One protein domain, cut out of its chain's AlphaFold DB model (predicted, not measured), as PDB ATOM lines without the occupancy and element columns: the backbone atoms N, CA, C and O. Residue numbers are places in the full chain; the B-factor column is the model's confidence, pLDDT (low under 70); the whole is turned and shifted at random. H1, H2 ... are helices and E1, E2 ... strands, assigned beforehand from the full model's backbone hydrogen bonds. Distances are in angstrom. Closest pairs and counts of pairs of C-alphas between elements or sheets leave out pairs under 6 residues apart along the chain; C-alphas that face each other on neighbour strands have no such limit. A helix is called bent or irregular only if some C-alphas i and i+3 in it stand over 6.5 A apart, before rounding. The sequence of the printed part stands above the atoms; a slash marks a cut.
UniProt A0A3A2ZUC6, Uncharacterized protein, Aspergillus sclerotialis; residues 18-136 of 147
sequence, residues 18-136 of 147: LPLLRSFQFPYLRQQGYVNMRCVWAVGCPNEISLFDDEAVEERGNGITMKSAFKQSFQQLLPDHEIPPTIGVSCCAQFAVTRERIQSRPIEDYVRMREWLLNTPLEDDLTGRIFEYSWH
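Overview. This is residues 18 to 136 of the 147 residues of an uncharacterized protein of Aspergillus sclerotialis (UniProt A0A3A2ZUC6). Three longer helices, H3, H5 and H6, make a triangle, with H6 nearest the middle of the domain, and to one side of them a small ribbon of two antiparallel strands, E1 and E2, has the short helices H2 and H4 near it, with H1 farthest from the middle. Two long stretches with no named element, residues 37 to 65 and 78 to 94, join E1 to H3 and H3 to E2; in the first of them residues 58 to 63 stick out beyond H3, at the end of the domain opposite H2, and H6 points back toward the ribbon. The printed part has 119 residues, with six named helices and two named strands in the order H1, H2, E1, H3, E2, H4, H5, H6; the class is mostly helix. The whole is compact, with a radius of gyration of the C-alphas of 15.7 A and spans of 46 by 35 by 25 A.

Arrangement. H1, residues 18 to 22, touches no helix and is apart from H2, residues 26 to 32. E1, residues 34 to 36, is the antiparallel neighbour of E2, residues 95 to 97, at 173 degrees. Across this pair N 35 and O 96 are 2.9 A apart, as are N 96 and O 35, within hydrogen-bond range. The closest C-alphas of H2 and E1 are those of Leu 29 and Val 35, 6.1 A apart. For H4, residues 99 to 103, and E1 they are those of Arg 101 and Tyr 34, 7.1 A apart. H3, residues 66 to 77, touches H6, residues 124 to 135, at a steep tilt of 60 degrees, the same way; their closest C-alphas, Phe 70 and Ile 130, are 5.7 A apart. With residues 76 to 77 alone H3 touches H5, residues 107 to 119, at a steep tilt of 43 degrees, opposite ways; the closest C-alphas, Leu 77 and Met 113, are 5.4 A apart. H5 and H6 are close but not clearly touching: their closest C-alphas, Leu 117 and Thr 127, are 7.0 A apart. Each O i to N i+4 pair is within hydrogen-bond range in H1, H2, H4, H5 and H6, and 6 of 8 in H3.

Along the chain. H1 begins at C-alpha 18, (11.900, -49.247, 11.236). H2 is 9.9 A long from first to last C-alpha. H3, 15.4 A long, is irregular, but only just: C-alphas 72 and 75 are 6.9 A apart. H5 is 18.5 A long. H6, 16.4 A long, ends at C-alpha 135, (27.486, -32.872, 2.150).

Size, cuts and confidence. The two C-alphas farthest apart, those of Pro 27 and Asn 62, are 47.3 A apart. The printed part has no cut. The links from E1 to H3 and from H3 to E2 are long. Residues 49 to 50 pair with residues 86 to 87, antiparallel. Residues 58 to 63 and 103 to 108 stand free. The mean pLDDT of the printed part is 82.9; residues 42 to 47 and 54 to 64 are under 70.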
ATOM      1  N   LEU A  18      12.810 -48.476  12.089       93.25
ATOM      2  CA  LEU A  18      11.900 -49.247  11.236       93.25
ATOM      3  C   LEU A  18      10.636 -48.475  10.809       93.25
ATOM      4  O   LEU A  18      10.303 -48.552   9.620       93.25
ATOM      5  N   PRO A  19       9.917 -47.754  11.696       92.25
ATOM      6  CA  PRO A  19       8.744 -46.975  11.301       92.25
ATOM      7  C   PRO A  19       9.084 -45.952  10.217       92.25
ATOM      8  O   PRO A  19       8.427 -45.923   9.176       92.25
ATOM      9  N   LEU A  20      10.183 -45.216  10.409       89.19
ATOM     10  CA  LEU A  20      10.670 -44.209   9.473       89.19
ATOM     11  C   LEU A  20      10.956 -44.795   8.085       89.19
ATOM     12  O   LEU A  20      10.578 -44.205   7.072       89.19
ATOM     13  N   LEU A  21      11.581 -45.974   8.021       91.56
ATOM     14  CA  LEU A  21      11.856 -46.661   6.755       91.56
ATOM     15  C   LEU A  21      10.590 -47.158   6.063       91.56
ATOM     16  O   LEU A  21      10.484 -47.067   4.841       91.56
ATOM     17  N   ARG A  22       9.620 -47.672   6.828       94.44
ATOM     18  CA  ARG A  22       8.341 -48.150   6.282       94.44
ATOM     19  C   ARG A  22       7.508 -47.018   5.690       94.44
ATOM     20  O   ARG A  22       6.830 -47.237   4.692       94.44
ATOM     21  N   SER A  23       7.570 -45.825   6.277       92.38
ATOM     22  CA  SER A  23       6.862 -44.636   5.792       92.38
ATOM     23  C   SER A  23       7.693 -43.763   4.847       92.38
ATOM     24  O   SER A  23       7.242 -42.676   4.474       92.38
ATOM     25  N   PHE A  24       8.900 -44.193   4.465       92.31
ATOM     26  CA  PHE A  24       9.824 -43.357   3.707       92.31
ATOM     27  C   PHE A  24       9.258 -42.967   2.332       92.31
ATOM     28  O   PHE A  24       8.890 -43.808   1.508       92.31
ATOM     29  N   GLN A  25       9.212 -41.663   2.058       94.62
ATOM     30  CA  GLN A  25       8.602 -41.116   0.849       94.62
ATOM     31  C   GLN A  25       9.606 -41.053  -0.307       94.62
ATOM     32  O   GLN A  25      10.176 -40.006  -0.617       94.62
ATOM     33  N   PHE A  26       9.788 -42.172  -1.010       95.56
ATOM     34  CA  PHE A  26      10.628 -42.218  -2.215       95.56
ATOM     35  C   PHE A  26      10.274 -41.175  -3.292       95.56
ATOM     36  O   PHE A  26      11.206 -40.645  -3.901       95.56
ATOM     37  N   PRO A  27       8.992 -40.832  -3.561       97.12
ATOM     38  CA  PRO A  27       8.669 -39.745  -4.486       97.12
ATOM     39  C   PRO A  27       9.285 -38.402  -4.071       97.12
ATOM     40  O   PRO A  27       9.845 -37.708  -4.916       97.12
ATOM     41  N   TYR A  28       9.258 -38.080  -2.774       94.56
ATOM     42  CA  TYR A  28       9.874 -36.865  -2.239       94.56
ATOM     43  C   TYR A  28      11.400 -36.901  -2.378       94.56
ATOM     44  O   TYR A  28      11.992 -35.938  -2.863       94.56
ATOM     45  N   LEU A  29      12.041 -38.036  -2.063       93.88
ATOM     46  CA  LEU A  29      13.479 -38.212  -2.298       93.88
ATOM     47  C   LEU A  29      13.847 -37.979  -3.768       93.88
ATOM     48  O   LEU A  29      14.816 -37.280  -4.044       93.88
ATOM     49  N   ARG A  30      13.081 -38.536  -4.712       95.00
ATOM     50  CA  ARG A  30      13.329 -38.337  -6.149       95.00
ATOM     51  C   ARG A  30      13.218 -36.873  -6.563       95.00
ATOM     52  O   ARG A  30      14.000 -36.431  -7.394       95.00
ATOM     53  N   GLN A  31      12.283 -36.129  -5.975       93.94
ATOM     54  CA  GLN A  31      12.123 -34.701  -6.241       93.94
ATOM     55  C   GLN A  31      13.280 -33.865  -5.672       93.94
ATOM     56  O   GLN A  31      13.734 -32.931  -6.326       93.94
ATOM     57  N   GLN A  32      13.752 -34.180  -4.461       91.31
ATOM     58  CA  GLN A  32      14.791 -33.393  -3.785       91.31
ATOM     59  C   GLN A  32      16.224 -33.823  -4.138       91.31
ATOM     60  O   GLN A  32      17.163 -33.046  -3.974       91.31
ATOM     61  N   GLY A  33      16.430 -35.067  -4.580       91.31
ATOM     62  CA  GLY A  33      17.743 -35.658  -4.872       91.31
ATOM     63  C   GLY A  33      18.563 -36.027  -3.627       91.31
ATOM     64  O   GLY A  33      19.361 -36.961  -3.669       91.31
ATOM     65  N   TYR A  34      18.355 -35.329  -2.512       90.44
ATOM     66  CA  TYR A  34      18.960 -35.584  -1.209       90.44
ATOM     67  C   TYR A  34      17.981 -35.201  -0.099       90.44
ATOM     68  O   TYR A  34      17.360 -34.139  -0.165       90.44
ATOM     69  N   VAL A  35      17.859 -36.041   0.928       89.06
ATOM     70  CA  VAL A  35      17.009 -35.787   2.095       89.06
ATOM     71  C   VAL A  35      17.727 -36.276   3.349       89.06
ATOM     72  O   VAL A  35      18.127 -37.439   3.414       89.06
ATOM     73  N   ASN A  36      17.878 -35.401   4.346       87.31
ATOM     74  CA  ASN A  36      18.253 -35.828   5.690       87.31
ATOM     75  C   ASN A  36      17.069 -36.596   6.292       87.31
ATOM     76  O   ASN A  36      15.928 -36.149   6.210       87.31
ATOM     77  N   MET A  37      17.328 -37.790   6.815       87.25
ATOM     78  CA  MET A  37      16.291 -38.656   7.371       87.25
ATOM     79  C   MET A  37      15.835 -38.182   8.746       87.25
ATOM     80  O   MET A  37      14.782 -38.607   9.206       87.25
ATOM     81  N   ARG A  38      16.599 -37.298   9.379       85.00
ATOM     82  CA  ARG A  38      16.211 -36.642  10.608       85.00
ATOM     83  C   ARG A  38      15.308 -35.441  10.313       85.00
ATOM     84  O   ARG A  38      15.572 -34.655   9.405       85.00
ATOM     85  N   CYS A  39      14.230 -35.314  11.075       76.44
ATOM     86  CA  CYS A  39      13.166 -34.328  10.919       76.44
ATOM     87  C   CYS A  39      12.745 -33.749  12.283       76.44
ATOM     88  O   CYS A  39      11.561 -33.609  12.584       76.44
ATOM     89  N   VAL A  40      13.723 -33.409  13.129       75.94
ATOM     90  CA  VAL A  40      13.487 -32.728  14.411       75.94
ATOM     91  C   VAL A  40      14.148 -31.360  14.458       75.94
ATOM     92  O   VAL A  40      15.207 -31.128  13.882       75.94
ATOM     93  N   TRP A  41      13.513 -30.466  15.210       70.94
ATOM     94  CA  TRP A  41      13.962 -29.092  15.434       70.94
ATOM     95  C   TRP A  41      14.934 -28.952  16.608       70.94
ATOM     96  O   TRP A  41      15.479 -27.880  16.822       70.94
ATOM     97  N   ALA A  42      15.130 -30.012  17.393       68.69
ATOM     98  CA  ALA A  42      15.895 -29.942  18.637       68.69
ATOM     99  C   ALA A  42      17.417 -29.876  18.430       68.69
ATOM    100  O   ALA A  42      18.141 -29.534  19.358       68.69
ATOM    101  N   VAL A  43      17.915 -30.252  17.251       68.62
ATOM    102  CA  VAL A  43      19.350 -30.328  16.957       68.62
ATOM    103  C   VAL A  43      19.549 -30.035  15.476       68.62
ATOM    104  O   VAL A  43      18.891 -30.656  14.636       68.62
ATOM    105  N   GLY A  44      20.462 -29.130  15.140       66.94
ATOM    106  CA  GLY A  44      20.797 -28.817  13.758       66.94
ATOM    107  C   GLY A  44      20.044 -27.633  13.134       66.94
ATOM    108  O   GLY A  44      20.521 -27.013  12.183       66.94
ATOM    109  N   CYS A  45      18.847 -27.311  13.633       65.88
ATOM    110  CA  CYS A  45      17.941 -26.331  13.023       65.88
ATOM    111  C   CYS A  45      17.402 -25.317  14.053       65.88
ATOM    112  O   CYS A  45      17.116 -25.703  15.181       65.88
ATOM    113  N   PRO A  46      17.189 -24.036  13.682       64.88
ATOM    114  CA  PRO A  46      17.449 -23.462  12.361       64.88
ATOM    115  C   PRO A  46      18.934 -23.147  12.124       64.88
ATOM    116  O   PRO A  46      19.352 -23.129  10.972       64.88
ATOM    117  N   ASN A  47      19.717 -22.948  13.191       68.88
ATOM    118  CA  ASN A  47      21.120 -22.536  13.138       68.88
ATOM    119  C   ASN A  47      21.940 -23.392  14.112       68.88
ATOM    120  O   ASN A  47      21.925 -23.143  15.313       68.88
ATOM    121  N   GLU A  48      22.639 -24.395  13.597       73.88
ATOM    122  CA  GLU A  48      23.517 -25.263  14.391       73.88
ATOM    123  C   GLU A  48      24.878 -24.620  14.627       73.88
ATOM    124  O   GLU A  48      25.413 -24.642  15.730       73.88
ATOM    125  N   ILE A  49      25.449 -24.035  13.570       71.19
ATOM    126  CA  ILE A  49      26.740 -23.360  13.641       71.19
ATOM    127  C   ILE A  49      26.637 -22.024  12.925       71.19
ATOM    128  O   ILE A  49      26.425 -21.977  11.712       71.19
ATOM    129  N   SER A  50      26.870 -20.942  13.665       77.69
ATOM    130  CA  SER A  50      27.169 -19.641  13.074       77.69
ATOM    131  C   SER A  50      28.673 -19.493  12.869       77.69
ATOM    132  O   SER A  50      29.463 -19.443  13.821       77.69
ATOM    133  N   LEU A  51      29.092 -19.454  11.603       73.94
ATOM    134  CA  LEU A  51      30.506 -19.412  11.261       73.94
ATOM    135  C   LEU A  51      31.095 -18.004  11.418       73.94
ATOM    136  O   LEU A  51      32.311 -17.903  11.532       73.94
ATOM    137  N   PHE A  52      30.312 -16.930  11.516       72.12
ATOM    138  CA  PHE A  52      30.862 -15.564  11.564       72.12
ATOM    139  C   PHE A  52      30.514 -14.741  12.808       72.12
ATOM    140  O   PHE A  52      31.105 -13.681  12.967       72.12
ATOM    141  N   ASP A  53      29.670 -15.239  13.716       70.00
ATOM    142  CA  ASP A  53      29.405 -14.541  14.985       70.00
ATOM    143  C   ASP A  53      30.618 -14.595  15.929       70.00
ATOM    144  O   ASP A  53      31.416 -15.537  15.865       70.00
ATOM    145  N   ASP A  54      30.759 -13.604  16.810       54.75
ATOM    146  CA  ASP A  54      31.812 -13.585  17.828       54.75
ATOM    147  C   ASP A  54      31.651 -14.786  18.773       54.75
ATOM    148  O   ASP A  54      30.548 -15.112  19.215       54.75
ATOM    149  N   GLU A  55      32.744 -15.506  19.036       56.44
ATOM    150  CA  GLU A  55      32.707 -16.709  19.867       56.44
ATOM    151  C   GLU A  55      32.312 -16.334  21.303       56.44
ATOM    152  O   GLU A  55      33.082 -15.702  22.028       56.44
ATOM    153  N   ALA A  56      31.134 -16.776  21.758       47.91
ATOM    154  CA  ALA A  56      31.001 -17.103  23.169       47.91
ATOM    155  C   ALA A  56      32.021 -18.216  23.410       47.91
ATOM    156  O   ALA A  56      31.884 -19.310  22.864       47.91
ATOM    157  N   VAL A  57      33.100 -17.870  24.109       46.88
ATOM    158  CA  VAL A  57      34.236 -18.733  24.418       46.88
ATOM    159  C   VAL A  57      33.710 -20.006  25.081       46.88
ATOM    160  O   VAL A  57      33.485 -20.038  26.288       46.88
ATOM    161  N   GLU A  58      33.476 -21.062  24.304       46.62
ATOM    162  CA  GLU A  58      33.357 -22.394  24.873       46.62
ATOM    163  C   GLU A  58      34.771 -22.821  25.248       46.62
ATOM    164  O   GLU A  58      35.580 -23.219  24.410       46.62
ATOM    165  N   GLU A  59      35.070 -22.677  26.538       44.59
ATOM    166  CA  GLU A  59      36.251 -23.206  27.209       44.59
ATOM    167  C   GLU A  59      36.319 -24.735  27.052       44.59
ATOM    168  O   GLU A  59      36.005 -25.511  27.953       44.59
ATOM    169  N   ARG A  60      36.775 -25.205  25.894       44.75
ATOM    170  CA  ARG A  60      37.473 -26.484  25.778       44.75
ATOM    171  C   ARG A  60      38.922 -26.141  25.478       44.75
ATOM    172  O   ARG A  60      39.297 -25.900  24.335       44.75
ATOM    173  N   GLY A  61      39.685 -25.986  26.561       41.62
ATOM    174  CA  GLY A  61      41.022 -25.393  26.582       41.62
ATOM    175  C   GLY A  61      41.925 -25.810  25.424       41.62
ATOM    176  O   GLY A  61      41.964 -26.980  25.067       41.62
ATOM    177  N   ASN A  62      42.651 -24.845  24.851       47.75
ATOM    178  CA  ASN A  62      43.649 -25.011  23.781       47.75
ATOM    179  C   ASN A  62      43.231 -25.860  22.552       47.75
ATOM    180  O   ASN A  62      44.084 -26.163  21.720       47.75
ATOM    181  N   GLY A  63      41.959 -26.251  22.419       59.69
ATOM    182  CA  GLY A  63      41.481 -27.233  21.449       59.69
ATOM    183  C   GLY A  63      40.922 -26.611  20.173       59.69
ATOM    184  O   GLY A  63      40.360 -25.516  20.179       59.69
ATOM    185  N   ILE A  64      41.053 -27.336  19.061       66.50
ATOM    186  CA  ILE A  64      40.438 -26.982  17.779       66.50
ATOM    187  C   ILE A  64      38.908 -27.002  17.946       66.50
ATOM    188  O   ILE A  64      38.318 -28.045  18.225       66.50
ATOM    189  N   THR A  65      38.253 -25.853  17.762       81.31
ATOM    190  CA  THR A  65      36.784 -25.759  17.794       81.31
ATOM    191  C   THR A  65      36.162 -26.336  16.519       81.31
ATOM    192  O   THR A  65      36.738 -26.233  15.435       81.31
ATOM    193  N   MET A  66      34.933 -26.863  16.600       80.94
ATOM    194  CA  MET A  66      34.193 -27.338  15.416       80.94
ATOM    195  C   MET A  66      34.089 -26.264  14.325       80.94
ATOM    196  O   MET A  66      34.256 -26.542  13.141       80.94
ATOM    197  N   LYS A  67      33.867 -25.013  14.731       82.56
ATOM    198  CA  LYS A  67      33.791 -23.852  13.842       82.56
ATOM    199  C   LYS A  67      35.102 -23.602  13.096       82.56
ATOM    200  O   LYS A  67      35.083 -23.422  11.877       82.56
ATOM    201  N   SER A  68      36.229 -23.590  13.808       84.00
ATOM    202  CA  SER A  68      37.541 -23.359  13.195       84.00
ATOM    203  C   SER A  68      37.950 -24.531  12.296       84.00
ATOM    204  O   SER A  68      38.356 -24.297  11.156       84.00
ATOM    205  N   ALA A  69      37.721 -25.772  12.736       87.88
ATOM    206  CA  ALA A  69      37.954 -26.976  11.942       87.88
ATOM    207  C   ALA A  69      37.129 -26.991  10.651       87.88
ATOM    208  O   ALA A  69      37.664 -27.258   9.574       87.88
ATOM    209  N   PHE A  70      35.838 -26.658  10.740       88.44
ATOM    210  CA  PHE A  70      34.953 -26.604   9.582       88.44
ATOM    211  C   PHE A  70      35.434 -25.575   8.564       88.44
ATOM    212  O   PHE A  70      35.605 -25.917   7.399       88.44
ATOM    213  N   LYS A  71      35.715 -24.335   8.988       85.81
ATOM    214  CA  LYS A  71      36.203 -23.284   8.079       85.81
ATOM    215  C   LYS A  71      37.476 -23.691   7.346       85.81
ATOM    216  O   LYS A  71      37.575 -23.477   6.143       85.81
ATOM    217  N   GLN A  72      38.431 -24.276   8.066       87.44
ATOM    218  CA  GLN A  72      39.713 -24.691   7.494       87.44
ATOM    219  C   GLN A  72      39.560 -25.858   6.512       87.44
ATOM    220  O   GLN A  72      40.313 -25.952   5.544       87.44
ATOM    221  N   SER A  73      38.590 -26.739   6.757       90.81
ATOM    222  CA  SER A  73      38.433 -27.999   6.024       90.81
ATOM    223  C   SER A  73      37.430 -27.912   4.875       90.81
ATOM    224  O   SER A  73      37.585 -28.609   3.875       90.81
ATOM    225  N   PHE A  74      36.417 -27.044   4.971       89.38
ATOM    226  CA  PHE A  74      35.316 -26.976   4.008       89.38
ATOM    227  C   PHE A  74      35.814 -26.737   2.583       89.38
ATOM    228  O   PHE A  74      35.444 -27.475   1.678       89.38
ATOM    229  N   GLN A  75      36.726 -25.782   2.390       89.44
ATOM    230  CA  GLN A  75      37.292 -25.490   1.068       89.44
ATOM    231  C   GLN A  75      38.286 -26.559   0.587       89.44
ATOM    232  O   GLN A  75      38.533 -26.669  -0.607       89.44
ATOM    233  N   GLN A  76      38.832 -27.392   1.477       91.19
ATOM    234  CA  GLN A  76      39.640 -28.546   1.060       91.19
ATOM    235  C   GLN A  76      38.746 -29.650   0.482       91.19
ATOM    236  O   GLN A  76      39.079 -30.281  -0.522       91.19
ATOM    237  N   LEU A  77      37.573 -29.855   1.087       89.50
ATOM    238  CA  LEU A  77      36.566 -30.803   0.610       89.50
ATOM    239  C   LEU A  77      35.879 -30.290  -0.665       89.50
ATOM    240  O   LEU A  77      35.696 -31.032  -1.637       89.50
ATOM    241  N   LEU A  78      35.531 -29.006  -0.665       87.81
ATOM    242  CA  LEU A  78      34.666 -28.331  -1.626       87.81
ATOM    243  C   LEU A  78      35.302 -27.000  -2.084       87.81
ATOM    244  O   LEU A  78      34.853 -25.928  -1.681       87.81
ATOM    245  N   PRO A  79      36.367 -27.049  -2.907       88.06
ATOM    246  CA  PRO A  79      37.167 -25.870  -3.261       88.06
ATOM    247  C   PRO A  79      36.403 -24.824  -4.075       88.06
ATOM    248  O   PRO A  79      36.668 -23.633  -3.948       88.06
ATOM    249  N   ASP A  80      35.419 -25.258  -4.860       85.62
ATOM    250  CA  ASP A  80      34.589 -24.380  -5.688       85.62
ATOM    251  C   ASP A  80      33.369 -23.820  -4.925       85.62
ATOM    252  O   ASP A  80      32.444 -23.279  -5.538       85.62
ATOM    253  N   HIS A  81      33.324 -23.977  -3.595       83.44
ATOM    254  CA  HIS A  81      32.194 -23.573  -2.762       83.44
ATOM    255  C   HIS A  81      32.577 -22.513  -1.740       83.44
ATOM    256  O   HIS A  81      33.534 -22.647  -0.979       83.44
ATOM    257  N   GLU A  82      31.758 -21.466  -1.683       85.94
ATOM    258  CA  GLU A  82      31.834 -20.482  -0.613       85.94
ATOM    259  C   GLU A  82      31.417 -21.111   0.717       85.94
ATOM    260  O   GLU A  82      30.466 -21.897   0.789       85.94
ATOM    261  N   ILE A  83      32.135 -20.746   1.778       84.75
ATOM    262  CA  ILE A  83      31.803 -21.160   3.138       84.75
ATOM    263  C   ILE A  83      30.460 -20.507   3.509       84.75
ATOM    264  O   ILE A  83      30.368 -19.276   3.488       84.75
ATOM    265  N   PRO A  84      29.419 -21.283   3.858       83.88
ATOM    266  CA  PRO A  84      28.128 -20.709   4.214       83.88
ATOM    267  C   PRO A  84      28.240 -19.899   5.516       83.88
ATOM    268  O   PRO A  84      28.980 -20.292   6.409       83.88
ATOM    269  N   PRO A  85      27.495 -18.797   5.696       81.81
ATOM    270  CA  PRO A  85      27.551 -18.036   6.944       81.81
ATOM    271  C   PRO A  85      26.988 -18.791   8.146       81.81
ATOM    272  O   PRO A  85      27.431 -18.595   9.281       81.81
ATOM    273  N   THR A  86      26.051 -19.696   7.884       81.56
ATOM    274  CA  THR A  86      25.386 -20.500   8.897       81.56
ATOM    275  C   THR A  86      25.130 -21.896   8.355       81.56
ATOM    276  O   THR A  86      24.789 -22.070   7.183       81.56
ATOM    277  N   ILE A  87      25.283 -22.893   9.219       80.25
ATOM    278  CA  ILE A  87      24.914 -24.280   8.950       80.25
ATOM    279  C   ILE A  87      23.608 -24.550   9.693       80.25
ATOM    280  O   ILE A  87      23.544 -24.404  10.911       80.25
ATOM    281  N   GLY A  88      22.574 -24.926   8.941       76.88
ATOM    282  CA  GLY A  88      21.227 -25.197   9.447       76.88
ATOM    283  C   GLY A  88      20.694 -26.520   8.911       76.88
ATOM    284  O   GLY A  88      19.762 -26.535   8.108       76.88
ATOM    285  N   VAL A  89      21.326 -27.629   9.291       76.25
ATOM    286  CA  VAL A  89      20.905 -28.983   8.918       76.25
ATOM    287  C   VAL A  89      20.755 -29.830  10.172       76.25
ATOM    288  O   VAL A  89      21.578 -29.739  11.076       76.25
ATOM    289  N   SER A  90      19.740 -30.693  10.216       76.12
ATOM    290  CA  SER A  90      19.608 -31.700  11.271       76.12
ATOM    291  C   SER A  90      20.864 -32.573  11.359       76.12
ATOM    292  O   SER A  90      21.377 -33.016  10.327       76.12
ATOM    293  N   CYS A  91      21.348 -32.851  12.573       73.69
ATOM    294  CA  CYS A  91      22.562 -33.658  12.710       73.69
ATOM    295  C   CYS A  91      22.366 -35.122  12.282       73.69
ATOM    296  O   CYS A  91      21.242 -35.615  12.137       73.69
ATOM    297  N   CYS A  92      23.495 -35.823  12.259       74.75
ATOM    298  CA  CYS A  92      23.687 -37.236  12.511       74.75
ATOM    299  C   CYS A  92      23.723 -38.174  11.300       74.75
ATOM    300  O   CYS A  92      23.314 -39.328  11.385       74.75
ATOM    301  N   ALA A  93      24.252 -37.679  10.173       75.69
ATOM    302  CA  ALA A  93      24.663 -38.422   8.968       75.69
ATOM    303  C   ALA A  93      23.694 -39.513   8.438       75.69
ATOM    304  O   ALA A  93      24.069 -40.379   7.637       75.69
ATOM    305  N   GLN A  94      22.417 -39.478   8.823       86.62
ATOM    306  CA  GLN A  94      21.378 -40.351   8.295       86.62
ATOM    307  C   GLN A  94      20.685 -39.619   7.158       86.62
ATOM    308  O   GLN A  94      19.917 -38.690   7.373       86.62
ATOM    309  N   PHE A  95      20.959 -40.027   5.929       90.00
ATOM    310  CA  PHE A  95      20.365 -39.401   4.760       90.00
ATOM    311  C   PHE A  95      20.045 -40.433   3.691       90.00
ATOM    312  O   PHE A  95      20.603 -41.532   3.657       90.00
ATOM    313  N   ALA A  96      19.163 -40.030   2.789       91.88
ATOM    314  CA  ALA A  96      18.911 -40.708   1.539       91.88
ATOM    315  C   ALA A  96      19.323 -39.791   0.386       91.88
ATOM    316  O   ALA A  96      19.158 -38.573   0.441       91.88
ATOM    317  N   VAL A  97      19.877 -40.381  -0.667       92.62
ATOM    318  CA  VAL A  97      20.369 -39.659  -1.839       92.62
ATOM    319  C   VAL A  97      20.054 -40.474  -3.086       92.62
ATOM    320  O   VAL A  97      20.099 -41.705  -3.053       92.62
ATOM    321  N   THR A  98      19.687 -39.808  -4.177       94.94
ATOM    322  CA  THR A  98      19.418 -40.498  -5.440       94.94
ATOM    323  C   THR A  98      20.708 -40.787  -6.198       94.94
ATOM    324  O   THR A  98      21.742 -40.140  -6.001       94.94
ATOM    325  N   ARG A  99      20.648 -41.755  -7.115       95.25
ATOM    326  CA  ARG A  99      21.777 -42.086  -7.989       95.25
ATOM    327  C   ARG A  99      22.189 -40.885  -8.835       95.25
ATOM    328  O   ARG A  99      23.377 -40.604  -8.946       95.25
ATOM    329  N   GLU A 100      21.217 -40.172  -9.390       94.06
ATOM    330  CA  GLU A 100      21.432 -38.997 -10.237       94.06
ATOM    331  C   GLU A 100      22.156 -37.907  -9.447       94.06
ATOM    332  O   GLU A 100      23.085 -37.279  -9.952       94.06
ATOM    333  N   ARG A 101      21.790 -37.731  -8.168       90.12
ATOM    334  CA  ARG A 101      22.455 -36.776  -7.288       90.12
ATOM    335  C   ARG A 101      23.914 -37.146  -7.052       90.12
ATOM    336  O   ARG A 101      24.769 -36.277  -7.197       90.12
ATOM    337  N   ILE A 102      24.209 -38.415  -6.766       91.50
ATOM    338  CA  ILE A 102      25.593 -38.897  -6.631       91.50
ATOM    339  C   ILE A 102      26.371 -38.673  -7.937       91.50
ATOM    340  O   ILE A 102      27.477 -38.142  -7.914       91.50
ATOM    341  N   GLN A 103      25.793 -39.043  -9.078       92.31
ATOM    342  CA  GLN A 103      26.469 -38.983 -10.378       92.31
ATOM    343  C   GLN A 103      26.628 -37.561 -10.932       92.31
ATOM    344  O   GLN A 103      27.466 -37.343 -11.799       92.31
ATOM    345  N   SER A 104      25.858 -36.589 -10.436       89.56
ATOM    346  CA  SER A 104      26.009 -35.178 -10.823       89.56
ATOM    347  C   SER A 104      27.297 -34.527 -10.305       89.56
ATOM    348  O   SER A 104      27.654 -33.437 -10.753       89.56
ATOM    349  N   ARG A 105      28.000 -35.183  -9.375       86.94
ATOM    350  CA  ARG A 105      29.300 -34.753  -8.869       86.94
ATOM    351  C   ARG A 105      30.423 -35.569  -9.536       86.94
ATOM    352  O   ARG A 105      30.289 -36.794  -9.614       86.94
ATOM    353  N   PRO A 106      31.519 -34.932  -9.990       90.62
ATOM    354  CA  PRO A 106      32.676 -35.637 -10.537       90.62
ATOM    355  C   PRO A 106      33.258 -36.649  -9.544       90.62
ATOM    356  O   PRO A 106      33.218 -36.440  -8.329       90.62
ATOM    357  N   ILE A 107      33.824 -37.746 -10.052       93.44
ATOM    358  CA  ILE A 107      34.412 -38.782  -9.193       93.44
ATOM    359  C   ILE A 107      35.609 -38.251  -8.394       93.44
ATOM    360  O   ILE A 107      35.845 -38.675  -7.264       93.44
ATOM    361  N   GLU A 108      36.311 -37.270  -8.951       93.81
ATOM    362  CA  GLU A 108      37.464 -36.589  -8.372       93.81
ATOM    363  C   GLU A 108      37.121 -35.913  -7.040       93.81
ATOM    364  O   GLU A 108      37.956 -35.867  -6.139       93.81
ATOM    365  N   ASP A 109      35.880 -35.449  -6.873       91.31
ATOM    366  CA  ASP A 109      35.427 -34.880  -5.607       91.31
ATOM    367  C   ASP A 109      35.313 -35.950  -4.521       91.31
ATOM    368  O   ASP A 109      35.739 -35.722  -3.391       91.31
ATOM    369  N   TYR A 110      34.800 -37.136  -4.856       92.31
ATOM    370  CA  TYR A 110      34.739 -38.257  -3.915       92.31
ATOM    371  C   TYR A 110      36.129 -38.758  -3.544       92.31
ATOM    372  O   TYR A 110      36.381 -39.063  -2.378       92.31
ATOM    373  N   VAL A 111      37.040 -38.813  -4.520       95.69
ATOM    374  CA  VAL A 111      38.443 -39.161  -4.275       95.69
ATOM    375  C   VAL A 111      39.074 -38.141  -3.331       95.69
ATOM    376  O   VAL A 111      39.620 -38.541  -2.310       95.69
ATOM    377  N   ARG A 112      38.928 -36.840  -3.597       94.12
ATOM    378  CA  ARG A 112      39.457 -35.771  -2.736       94.12
ATOM    379  C   ARG A 112      38.897 -35.831  -1.318       94.12
ATOM    380  O   ARG A 112      39.661 -35.753  -0.364       94.12
ATOM    381  N   MET A 113      37.585 -36.008  -1.174       93.31
ATOM    382  CA  MET A 113      36.930 -36.180   0.125       93.31
ATOM    383  C   MET A 113      37.495 -37.384   0.889       93.31
ATOM    384  O   MET A 113      37.838 -37.265   2.062       93.31
ATOM    385  N   ARG A 114      37.628 -38.536   0.222       95.25
ATOM    386  CA  ARG A 114      38.208 -39.744   0.820       95.25
ATOM    387  C   ARG A 114      39.664 -39.523   1.230       95.25
ATOM    388  O   ARG A 114      40.028 -39.891   2.338       95.25
ATOM    389  N   GLU A 115      40.485 -38.937   0.363       96.56
ATOM    390  CA  GLU A 115      41.892 -38.664   0.673       96.56
ATOM    391  C   GLU A 115      42.031 -37.667   1.825       96.56
ATOM    392  O   GLU A 115      42.861 -37.867   2.704       96.56
ATOM    393  N   TRP A 116      41.185 -36.638   1.889       95.31
ATOM    394  CA  TRP A 116      41.156 -35.736   3.038       95.31
ATOM    395  C   TRP A 116      40.840 -36.494   4.334       95.31
ATOM    396  O   TRP A 116      41.558 -36.336   5.315       95.31
ATOM    397  N   LEU A 117      39.830 -37.373   4.321       94.62
ATOM    398  CA  LEU A 117      39.445 -38.165   5.493       94.62
ATOM    399  C   LEU A 117      40.565 -39.104   5.965       94.62
ATOM    400  O   LEU A 117      40.712 -39.322   7.158       94.62
ATOM    401  N   LEU A 118      41.355 -39.654   5.041       95.31
ATOM    402  CA  LEU A 118      42.442 -40.583   5.365       95.31
ATOM    403  C   LEU A 118      43.715 -39.895   5.876       95.31
ATOM    404  O   LEU A 118      44.507 -40.538   6.557       95.31
ATOM    405  N   ASN A 119      43.937 -38.629   5.513       95.94
ATOM    406  CA  ASN A 119      45.205 -37.933   5.760       95.94
ATOM    407  C   ASN A 119      45.086 -36.762   6.749       95.94
ATOM    408  O   ASN A 119      46.098 -36.163   7.117       95.94
ATOM    409  N   THR A 120      43.872 -36.393   7.151       93.56
ATOM    410  CA  THR A 120      43.650 -35.309   8.108       93.56
ATOM    411  C   THR A 120      44.131 -35.702   9.513       93.56
ATOM    412  O   THR A 120      43.906 -36.833   9.937       93.56
ATOM    413  N   PRO A 121      44.779 -34.792  10.265       92.00
ATOM    414  CA  PRO A 121      45.168 -35.039  11.654       92.00
ATOM    415  C   PRO A 121      44.011 -34.816  12.644       92.00
ATOM    416  O   PRO A 121      44.229 -34.850  13.851       92.00
ATOM    417  N   LEU A 122      42.814 -34.484  12.151       91.44
ATOM    418  CA  LEU A 122      41.637 -34.250  12.980       91.44
ATOM    419  C   LEU A 122      41.049 -35.580  13.467       91.44
ATOM    420  O   LEU A 122      40.994 -36.547  12.714       91.44
ATOM    421  N   GLU A 123      40.548 -35.581  14.698       90.50
ATOM    422  CA  GLU A 123      39.874 -36.732  15.306       90.50
ATOM    423  C   GLU A 123      38.595 -37.138  14.541       90.50
ATOM    424  O   GLU A 123      37.939 -36.322  13.878       90.50
ATOM    425  N   ASP A 124      38.220 -38.413  14.652       89.62
ATOM    426  CA  ASP A 124      37.100 -39.026  13.920       89.62
ATOM    427  C   ASP A 124      35.747 -38.334  14.173       89.62
ATOM    428  O   ASP A 124      34.912 -38.212  13.271       89.62
ATOM    429  N   ASP A 125      35.510 -37.859  15.397       85.31
ATOM    430  CA  ASP A 125      34.265 -37.183  15.772       85.31
ATOM    431  C   ASP A 125      34.119 -35.823  15.069       85.31
ATOM    432  O   ASP A 125      33.042 -35.470  14.570       85.31
ATOM    433  N   LEU A 126      35.222 -35.084  14.973       87.75
ATOM    434  CA  LEU A 126      35.300 -33.786  14.326       87.75
ATOM    435  C   LEU A 126      35.197 -33.916  12.805       87.75
ATOM    436  O   LEU A 126      34.424 -33.196  12.166       87.75
ATOM    437  N   THR A 127      35.931 -34.861  12.213       90.81
ATOM    438  CA  THR A 127      35.898 -35.115  10.764       90.81
ATOM    439  C   THR A 127      34.525 -35.596  10.304       90.81
ATOM    440  O   THR A 127      34.001 -35.085   9.309       90.81
ATOM    441  N   GLY A 128      33.892 -36.500  11.059       88.25
ATOM    442  CA  GLY A 128      32.533 -36.967  10.792       88.25
ATOM    443  C   GLY A 128      31.526 -35.817  10.766       88.25
ATOM    444  O   GLY A 128      30.742 -35.698   9.820       88.25
ATOM    445  N   ARG A 129      31.601 -34.908  11.746       86.38
ATOM    446  CA  ARG A 129      30.724 -33.730  11.811       86.38
ATOM    447  C   ARG A 129      30.978 -32.736  10.676       86.38
ATOM    448  O   ARG A 129      30.036 -32.145  10.152       86.38
ATOM    449  N   ILE A 130      32.229 -32.561  10.245       88.62
ATOM    450  CA  ILE A 130      32.550 -31.715   9.084       88.62
ATOM    451  C   ILE A 130      31.890 -32.279   7.825       88.62
ATOM    452  O   ILE A 130      31.257 -31.527   7.081       88.62
ATOM    453  N   PHE A 131      31.989 -33.589   7.595       88.81
ATOM    454  CA  PHE A 131      31.339 -34.240   6.456       88.81
ATOM    455  C   PHE A 131      29.825 -34.094   6.486       88.81
ATOM    456  O   PHE A 131      29.213 -33.739   5.474       88.81
ATOM    457  N   GLU A 132      29.239 -34.338   7.652       85.12
ATOM    458  CA  GLU A 132      27.810 -34.219   7.887       85.12
ATOM    459  C   GLU A 132      27.277 -32.844   7.478       85.12
ATOM    460  O   GLU A 132      26.296 -32.771   6.739       85.12
ATOM    461  N   TYR A 133      27.973 -31.775   7.869       83.50
ATOM    462  CA  TYR A 133      27.591 -30.391   7.579       83.50
ATOM    463  C   TYR A 133      28.071 -29.863   6.218       83.50
ATOM    464  O   TYR A 133      27.694 -28.770   5.793       83.50
ATOM    465  N   SER A 134      28.901 -30.622   5.503       83.81
ATOM    466  CA  SER A 134      29.375 -30.238   4.167       83.81
ATOM    467  C   SER A 134      28.503 -30.829   3.060       83.81
ATOM    468  O   SER A 134      28.235 -30.185   2.044       83.81
ATOM    469  N   TRP A 135      28.040 -32.069   3.239       74.31
ATOM    470  CA  TRP A 135      27.486 -32.872   2.150       74.31
ATOM    471  C   TRP A 135      26.163 -32.345   1.570       74.31
ATOM    472  O   TRP A 135      25.917 -32.464   0.366       74.31
ATOM    473  N   HIS A 136      25.313 -31.742   2.403       70.75
ATOM    474  CA  HIS A 136      23.994 -31.234   2.004       70.75
ATOM    475  C   HIS A 136      24.043 -29.874   1.289       70.75
ATOM    476  O   HIS A 136      22.994 -29.374   0.869       70.75
TER     477      HIS A 136